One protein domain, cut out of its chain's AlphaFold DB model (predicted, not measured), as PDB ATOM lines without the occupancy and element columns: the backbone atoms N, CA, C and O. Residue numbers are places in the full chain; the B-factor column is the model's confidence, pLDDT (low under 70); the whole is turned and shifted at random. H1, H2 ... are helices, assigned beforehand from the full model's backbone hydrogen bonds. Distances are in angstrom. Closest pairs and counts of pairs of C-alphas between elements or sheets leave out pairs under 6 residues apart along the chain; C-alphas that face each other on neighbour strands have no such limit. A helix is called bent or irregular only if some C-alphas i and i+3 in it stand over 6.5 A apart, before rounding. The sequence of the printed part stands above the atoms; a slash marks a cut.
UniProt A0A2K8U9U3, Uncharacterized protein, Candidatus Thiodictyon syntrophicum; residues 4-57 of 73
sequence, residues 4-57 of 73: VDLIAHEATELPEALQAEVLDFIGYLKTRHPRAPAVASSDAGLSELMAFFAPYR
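AT A GLANCE: This is residues 4 to 57 of the 73 residues of an uncharacterized protein of Candidatus Thiodictyon syntrophicum (UniProt A0A2K8U9U3). The longest helix, H2, folds back against H1 in a helical hairpin, and from its far end a strung-out stretch leads away to a single helix, H3, that touches no other helix. It is an extended model with two separate ends, the hairpin at one and H3 at the other, and residues 31 to 57 stick out from the hairpin as an arm that makes much of the length. The printed part has 54 residues with three named helices, in the order H1, H2, H3 along the chain, and no named strand; the class is all helix. The whole is extended, with a radius of gyration of the C-alphas of 19.0 A, and the C-alphas span 57 by 21 by 17 A along their three main axes.

IN THESE COORDINATES: Begin with the longest helix, H2, residues 16 to 32, and find C-alpha 16 of Glu 16 at (-50.389, -5.568, -60.493). From there the helix runs 24.4 A to C-alpha 32 of Arg 32 at (-40.947, 16.851, -58.749), and you will see y climb over its course. Go back to the first printed residue to find H1, residues 4 to 13, which begins at C-alpha 4 of Val 4 at (-47.216, 8.557, -48.737) and measures 15.3 A from first to last C-alpha; in it y falls. Then look past the link after H2 for H3, residues 43 to 56, which measures 20.2 A and ends at C-alpha 56 of Tyr 56, at (-50.112, 40.177, -29.969). H3 is irregular: C-alphas 52 and 55 are 7.3 A apart, where about 5 A is found in a regular helix, and its line is a rough one.

HOW THE PARTS SIT: Start at H2, the longest helix by residues, and look beside its residues 19 to 26 for H1. The two touch, with 8 pairs of C-alphas within 8 A, and their closest C-alphas are those of Ala 11 and Gln 19, 5.5 A apart. H2 touches H1 with residues 19 to 26 alone. Their lines stand at a shallow tilt of 13 degrees and they run opposite ways, with their centres 10.8 A apart. A tight link of 2 residues, Leu 14 and Pro 15, joins them, and together they form a helical hairpin. Now move on to H3: H2 and H3 are apart, although they follow each other in the chain, and H1 and H3 are apart too. Along the backbone, every O i to N i+4 pair of H2 is within hydrogen-bond range, while in H1 this holds for 4 of 6 pairs and in H3 for 8 of 10.

THE WHOLE: Trace the printed part from Val 4 to Arg 57 and you meet no cut; these two C-alphas are 36.9 A apart. The two C-alphas farthest apart are those of Glu 16, where H2 begins, and Pro 55 in H3, at 57.0 A, and the outline is a rod. No link is long: the one from H2 to H3, residues 33 to 42, has 10 residues and is short but not tight. Residues 31 to 57, of which 43 to 56 belong to H3, stand free, with no C-alpha 8 or more residues away along the chain within 10 A. Check the B-factor column for the model's confidence: the mean pLDDT of the printed part is 75.4, and 13 residues are under 70, namely residues 33 to 44 and residue 57. The low stretch takes in the link from H2 to H3 and runs on through Asp 43 and Ala 44 of H3. Among the helices the mean pLDDT is 82 in H2, 78 in H3 and 77 in H1.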
ATOM      1  N   VAL A   4     -47.858   9.261 -47.614       70.94
ATOM      2  CA  VAL A   4     -47.216   8.557 -48.737       70.94
ATOM      3  C   VAL A   4     -46.904   7.095 -48.404       70.94
ATOM      4  O   VAL A   4     -47.038   6.236 -49.268       70.94
ATOM      5  N   ASP A   5     -46.505   6.809 -47.163       74.00
ATOM      6  CA  ASP A   5     -46.161   5.450 -46.732       74.00
ATOM      7  C   ASP A   5     -47.426   4.603 -46.530       74.00
ATOM      8  O   ASP A   5     -47.417   3.412 -46.818       74.00
ATOM      9  N   LEU A   6     -48.522   5.234 -46.092       77.69
ATOM     10  CA  LEU A   6     -49.853   4.622 -46.002       77.69
ATOM     11  C   LEU A   6     -50.390   4.244 -47.387       77.69
ATOM     12  O   LEU A   6     -50.751   3.100 -47.612       77.69
ATOM     13  N   ILE A   7     -50.352   5.170 -48.347       75.88
ATOM     14  CA  ILE A   7     -50.833   4.906 -49.713       75.88
ATOM     15  C   ILE A   7     -49.983   3.826 -50.398       75.88
ATOM     16  O   ILE A   7     -50.524   2.977 -51.099       75.88
ATOM     17  N   ALA A   8     -48.663   3.821 -50.184       74.44
ATOM     18  CA  ALA A   8     -47.790   2.775 -50.718       74.44
ATOM     19  C   ALA A   8     -48.072   1.394 -50.102       74.44
ATOM     20  O   ALA A   8     -47.891   0.384 -50.779       74.44
ATOM     21  N   HIS A   9     -48.508   1.349 -48.840       76.38
ATOM     22  CA  HIS A   9     -48.898   0.111 -48.175       76.38
ATOM     23  C   HIS A   9     -50.233  -0.411 -48.717       76.38
ATOM     24  O   HIS A   9     -50.273  -1.534 -49.213       76.38
ATOM     25  N   GLU A  10     -51.279   0.415 -48.751       77.44
ATOM     26  CA  GLU A  10     -52.582   0.043 -49.324       77.44
ATOM     27  C   GLU A  10     -52.488  -0.351 -50.807       77.44
ATOM     28  O   GLU A  10     -53.201  -1.236 -51.274       77.44
ATOM     29  N   ALA A  11     -51.561   0.252 -51.560       76.38
ATOM     30  CA  ALA A  11     -51.344  -0.086 -52.964       76.38
ATOM     31  C   ALA A  11     -50.861  -1.530 -53.186       76.38
ATOM     32  O   ALA A  11     -50.946  -2.019 -54.309       76.38
ATOM     33  N   THR A  12     -50.370  -2.224 -52.150       77.94
ATOM     34  CA  THR A  12     -49.979  -3.641 -52.264       77.94
ATOM     35  C   THR A  12     -51.160  -4.601 -52.376       77.94
ATOM     36  O   THR A  12     -50.970  -5.724 -52.832       77.94
ATOM     37  N   GLU A  13     -52.373  -4.162 -52.030       84.75
ATOM     38  CA  GLU A  13     -53.599  -4.954 -52.195       84.75
ATOM     39  C   GLU A  13     -54.248  -4.775 -53.580       84.75
ATOM     40  O   GLU A  13     -55.229  -5.445 -53.908       84.75
ATOM     41  N   LEU A  14     -53.710  -3.876 -54.413       78.88
ATOM     42  CA  LEU A  14     -54.231  -3.605 -55.749       78.88
ATOM     43  C   LEU A  14     -53.718  -4.621 -56.785       78.88
ATOM     44  O   LEU A  14     -52.629  -5.176 -56.638       78.88
ATOM     45  N   PRO A  15     -54.458  -4.829 -57.891       87.69
ATOM     46  CA  PRO A  15     -53.967  -5.596 -59.032       87.69
ATOM     47  C   PRO A  15     -52.664  -5.012 -59.599       87.69
ATOM     48  O   PRO A  15     -52.518  -3.792 -59.681       87.69
ATOM     49  N   GLU A  16     -51.767  -5.883 -60.066       81.31
ATOM     50  CA  GLU A  16     -50.389  -5.568 -60.493       81.31
ATOM     51  C   GLU A  16     -50.273  -4.330 -61.402       81.31
ATOM     52  O   GLU A  16     -49.408  -3.477 -61.204       81.31
ATOM     53  N   ALA A  17     -51.179  -4.196 -62.374       81.75
ATOM     54  CA  ALA A  17     -51.181  -3.070 -63.306       81.75
ATOM     55  C   ALA A  17     -51.463  -1.725 -62.612       81.75
ATOM     56  O   ALA A  17     -50.817  -0.723 -62.911       81.75
ATOM     57  N   LEU A  18     -52.398  -1.711 -61.660       77.75
ATOM     58  CA  LEU A  18     -52.798  -0.509 -60.929       77.75
ATOM     59  C   LEU A  18     -51.778  -0.163 -59.835       77.75
ATOM     60  O   LEU A  18     -51.496   1.007 -59.585       77.75
ATOM     61  N   GLN A  19     -51.183  -1.184 -59.215       83.19
ATOM     62  CA  GLN A  19     -50.094  -1.019 -58.258       83.19
ATOM     63  C   GLN A  19     -48.889  -0.323 -58.906       83.19
ATOM     64  O   GLN A  19     -48.344   0.620 -58.331       83.19
ATOM     65  N   ALA A  20     -48.493  -0.754 -60.108       83.62
ATOM     66  CA  ALA A  20     -47.387  -0.148 -60.844       83.62
ATOM     67  C   ALA A  20     -47.642   1.339 -61.148       83.62
ATOM     68  O   ALA A  20     -46.755   2.164 -60.935       83.62
ATOM     69  N   GLU A  21     -48.861   1.690 -61.566       86.31
ATOM     70  CA  GLU A  21     -49.251   3.075 -61.863       86.31
ATOM     71  C   GLU A  21     -49.224   3.970 -60.614       86.31
ATOM     72  O   GLU A  21     -48.669   5.070 -60.638       86.31
ATOM     73  N   VAL A  22     -49.761   3.489 -59.487       83.50
ATOM     74  CA  VAL A  22     -49.765   4.243 -58.222       83.50
ATOM     75  C   VAL A  22     -48.343   4.450 -57.695       83.50
ATOM     76  O   VAL A  22     -48.004   5.546 -57.239       83.50
ATOM     77  N   LEU A  23     -47.488   3.426 -57.765       82.75
ATOM     78  CA  LEU A  23     -46.096   3.534 -57.326       82.75
ATOM     79  C   LEU A  23     -45.276   4.469 -58.223       82.75
ATOM     80  O   LEU A  23     -44.477   5.250 -57.699       82.75
ATOM     81  N   ASP A  24     -45.505   4.443 -59.538       86.81
ATOM     82  CA  ASP A  24     -44.872   5.370 -60.481       86.81
ATOM     83  C   ASP A  24     -45.308   6.818 -60.213       86.81
ATOM     84  O   ASP A  24     -44.470   7.714 -60.083       86.81
ATOM     85  N   PHE A  25     -46.604   7.045 -59.976       85.12
ATOM     86  CA  PHE A  25     -47.127   8.356 -59.594       85.12
ATOM     87  C   PHE A  25     -46.516   8.873 -58.280       85.12
ATOM     88  O   PHE A  25     -46.116  10.037 -58.189       85.12
ATOM     89  N   ILE A  26     -46.367   8.015 -57.267       82.31
ATOM     90  CA  ILE A  26     -45.684   8.371 -56.013       82.31
ATOM     91  C   ILE A  26     -44.207   8.706 -56.271       82.31
ATOM     92  O   ILE A  26     -43.687   9.669 -55.699       82.31
ATOM     93  N   GLY A  27     -43.526   7.931 -57.118       82.50
ATOM     94  CA  GLY A  27     -42.148   8.188 -57.537       82.50
ATOM     95  C   GLY A  27     -42.003   9.550 -58.216       82.50
ATOM     96  O   GLY A  27     -41.159  10.356 -57.821       82.50
ATOM     97  N   TYR A  28     -42.889   9.850 -59.161       84.88
ATOM     98  CA  TYR A  28     -42.971  11.133 -59.847       84.88
ATOM     99  C   TYR A  28     -43.207  12.309 -58.887       84.88
ATOM    100  O   TYR A  28     -42.537  13.342 -58.970       84.88
ATOM    101  N   LEU A  29     -44.119  12.159 -57.925       77.69
ATOM    102  CA  LEU A  29     -44.363  13.197 -56.923       77.69
ATOM    103  C   LEU A  29     -43.126  13.451 -56.053       77.69
ATOM    104  O   LEU A  29     -42.821  14.607 -55.765       77.69
ATOM    105  N   LYS A  30     -42.378  12.404 -55.681       74.88
ATOM    106  CA  LYS A  30     -41.136  12.534 -54.900       74.88
ATOM    107  C   LYS A  30     -40.023  13.253 -55.669       74.88
ATOM    108  O   LYS A  30     -39.253  13.979 -55.044       74.88
ATOM    109  N   THR A  31     -39.922  13.069 -56.989       80.06
ATOM    110  CA  THR A  31     -38.889  13.728 -57.811       80.06
ATOM    111  C   THR A  31     -39.227  15.184 -58.118       80.06
ATOM    112  O   THR A  31     -38.340  16.035 -58.081       80.06
ATOM    113  N   ARG A  32     -40.501  15.493 -58.392       74.12
ATOM    114  CA  ARG A  32     -40.947  16.851 -58.749       74.12
ATOM    115  C   ARG A  32     -41.189  17.746 -57.536       74.12
ATOM    116  O   ARG A  32     -40.956  18.951 -57.606       74.12
ATOM    117  N   HIS A  33     -41.631  17.157 -56.432       64.81
ATOM    118  CA  HIS A  33     -41.791  17.821 -55.146       64.81
ATOM    119  C   HIS A  33     -40.912  17.102 -54.128       64.81
ATOM    120  O   HIS A  33     -41.441  16.357 -53.296       64.81
ATOM    121  N   PRO A  34     -39.577  17.297 -54.175       65.19
ATOM    122  CA  PRO A  34     -38.721  16.831 -53.102       65.19
ATOM    123  C   PRO A  34     -39.277  17.457 -51.834       65.19
ATOM    124  O   PRO A  34     -39.243  18.676 -51.655       65.19
ATOM    125  N   ARG A  35     -39.904  16.624 -51.001       59.69
ATOM    126  CA  ARG A  35     -40.450  17.069 -49.732       59.69
ATOM    127  C   ARG A  35     -39.252  17.641 -49.001       59.69
ATOM    128  O   ARG A  35     -38.359  16.876 -48.635       59.69
ATOM    129  N   ALA A  36     -39.205  18.969 -48.853       60.12
ATOM    130  CA  ALA A  36     -38.252  19.587 -47.952       60.12
ATOM    131  C   ALA A  36     -38.362  18.771 -46.663       60.12
ATOM    132  O   ALA A  36     -39.508  18.535 -46.240       60.12
ATOM    133  N   PRO A  37     -37.247  18.220 -46.137       58.69
ATOM    134  CA  PRO A  37     -37.303  17.430 -44.916       58.69
ATOM    135  C   PRO A  37     -38.162  18.244 -43.976       58.69
ATOM    136  O   PRO A  37     -37.895  19.443 -43.861       58.69
ATOM    137  N   ALA A  38     -39.266  17.650 -43.489       55.06
ATOM    138  CA  ALA A  38     -40.195  18.351 -42.616       55.06
ATOM    139  C   ALA A  38     -39.289  19.052 -41.629       55.06
ATOM    140  O   ALA A  38     -38.537  18.352 -40.947       55.06
ATOM    141  N   VAL A  39     -39.205  20.386 -41.725       53.69
ATOM    142  CA  VAL A  39     -38.295  21.147 -40.886       53.69
ATOM    143  C   VAL A  39     -38.863  20.818 -39.535       53.69
ATOM    144  O   VAL A  39     -39.960  21.280 -39.220       53.69
ATOM    145  N   ALA A  40     -38.220  19.872 -38.839       55.78
ATOM    146  CA  ALA A  40     -38.539  19.549 -37.474       55.78
ATOM    147  C   ALA A  40     -38.497  20.923 -36.864       55.78
ATOM    148  O   ALA A  40     -37.447  21.563 -36.959       55.78
ATOM    149  N   SER A  41     -39.671  21.447 -36.505       56.62
ATOM    150  CA  SER A  41     -39.799  22.814 -36.049       56.62
ATOM    151  C   SER A  41     -38.843  22.863 -34.887       56.62
ATOM    152  O   SER A  41     -39.089  22.231 -33.864       56.62
ATOM    153  N   SER A  42     -37.658  23.418 -35.130       62.69
ATOM    154  CA  SER A  42     -36.612  23.384 -34.138       62.69
ATOM    155  C   SER A  42     -37.184  24.178 -32.981       62.69
ATOM    156  O   SER A  42     -37.966  25.110 -33.203       62.69
ATOM    157  N   ASP A  43     -36.827  23.844 -31.748       65.06
ATOM    158  CA  ASP A  43     -37.252  24.670 -30.613       65.06
ATOM    159  C   ASP A  43     -36.912  26.157 -30.862       65.06
ATOM    160  O   ASP A  43     -37.640  27.050 -30.439       65.06
ATOM    161  N   ALA A  44     -35.875  26.421 -31.670       67.00
ATOM    162  CA  ALA A  44     -35.553  27.732 -32.223       67.00
ATOM    163  C   ALA A  44     -36.654  28.340 -33.121       67.00
ATOM    164  O   ALA A  44     -37.020  29.490 -32.904       67.00
ATOM    165  N   GLY A  45     -37.211  27.600 -34.085       74.62
ATOM    166  CA  GLY A  45     -38.304  28.082 -34.940       74.62
ATOM    167  C   GLY A  45     -39.612  28.304 -34.176       74.62
ATOM    168  O   GLY A  45     -40.323  29.271 -34.440       74.62
ATOM    169  N   LEU A  46     -39.907  27.462 -33.180       74.81
ATOM    170  CA  LEU A  46     -41.044  27.683 -32.281       74.81
ATOM    171  C   LEU A  46     -40.826  28.937 -31.418       74.81
ATOM    172  O   LEU A  46     -41.732  29.757 -31.289       74.81
ATOM    173  N   SER A  47     -39.619  29.116 -30.875       76.00
ATOM    174  CA  SER A  47     -39.238  30.286 -30.075       76.00
ATOM    175  C   SER A  47     -39.306  31.589 -30.880       76.00
ATOM    176  O   SER A  47     -39.840  32.584 -30.393       76.00
ATOM    177  N   GLU A  48     -38.844  31.585 -32.132       78.75
ATOM    178  CA  GLU A  48     -38.942  32.734 -33.038       78.75
ATOM    179  C   GLU A  48     -40.403  33.094 -33.331       78.75
ATOM    180  O   GLU A  48     -40.788  34.261 -33.233       78.75
ATOM    181  N   LEU A  49     -41.248  32.090 -33.590       79.44
ATOM    182  CA  LEU A  49     -42.680  32.298 -33.787       79.44
ATOM    183  C   LEU A  49     -43.336  32.878 -32.524       79.44
ATOM    184  O   LEU A  49     -44.118  33.826 -32.592       79.44
ATOM    185  N   MET A  50     -42.999  32.336 -31.351       79.94
ATOM    186  CA  MET A  50     -43.506  32.829 -30.071       79.94
ATOM    187  C   MET A  50     -43.064  34.268 -29.794       79.94
ATOM    188  O   MET A  50     -43.878  35.055 -29.316       79.94
ATOM    189  N   ALA A  51     -41.818  34.627 -30.116       85.75
ATOM    190  CA  ALA A  51     -41.309  35.989 -29.993       85.75
ATOM    191  C   ALA A  51     -42.021  36.948 -30.959       85.75
ATOM    192  O   ALA A  51     -42.425  38.036 -30.552       85.75
ATOM    193  N   PHE A  52     -42.253  36.522 -32.203       86.25
ATOM    194  CA  PHE A  52     -42.998  37.294 -33.198       86.25
ATOM    195  C   PHE A  52     -44.435  37.593 -32.742       86.25
ATOM    196  O   PHE A  52     -44.920  38.714 -32.890       86.25
ATOM    197  N   PHE A  53     -45.110  36.612 -32.137       83.56
ATOM    198  CA  PHE A  53     -46.478  36.774 -31.640       83.56
ATOM    199  C   PHE A  53     -46.573  37.335 -30.212       83.56
ATOM    200  O   PHE A  53     -47.679  37.644 -29.763       83.56
ATOM    201  N   ALA A  54     -45.456  37.514 -29.500       81.44
ATOM    202  CA  ALA A  54     -45.443  38.015 -28.125       81.44
ATOM    203  C   ALA A  54     -46.159  39.373 -27.951       81.44
ATOM    204  O   ALA A  54     -46.940  39.487 -27.006       81.44
ATOM    205  N   PRO A  55     -46.017  40.365 -28.857       83.69
ATOM    206  CA  PRO A  55     -46.749  41.633 -28.755       83.69
ATOM    207  C   PRO A  55     -48.264  41.499 -28.969       83.69
ATOM    208  O   PRO A  55     -49.031  42.358 -28.542       83.69
ATOM    209  N   TYR A  56     -48.705  40.433 -29.644       75.56
ATOM    210  CA  TYR A  56     -50.112  40.177 -29.969       75.56
ATOM    211  C   TYR A  56     -50.804  39.259 -28.961       75.56
ATOM    212  O   TYR A  56     -52.015  39.042 -29.065       75.56
ATOM    213  N   ARG A  57     -50.066  38.729 -27.976       68.69
ATOM    214  CA  ARG A  57     -50.643  38.017 -26.834       68.69
ATOM    215  C   ARG A  57     -51.413  39.011 -25.972       68.69
ATOM    216  O   ARG A  57     -50.899  39.564 -25.009       68.69
TER     217      ARG A  57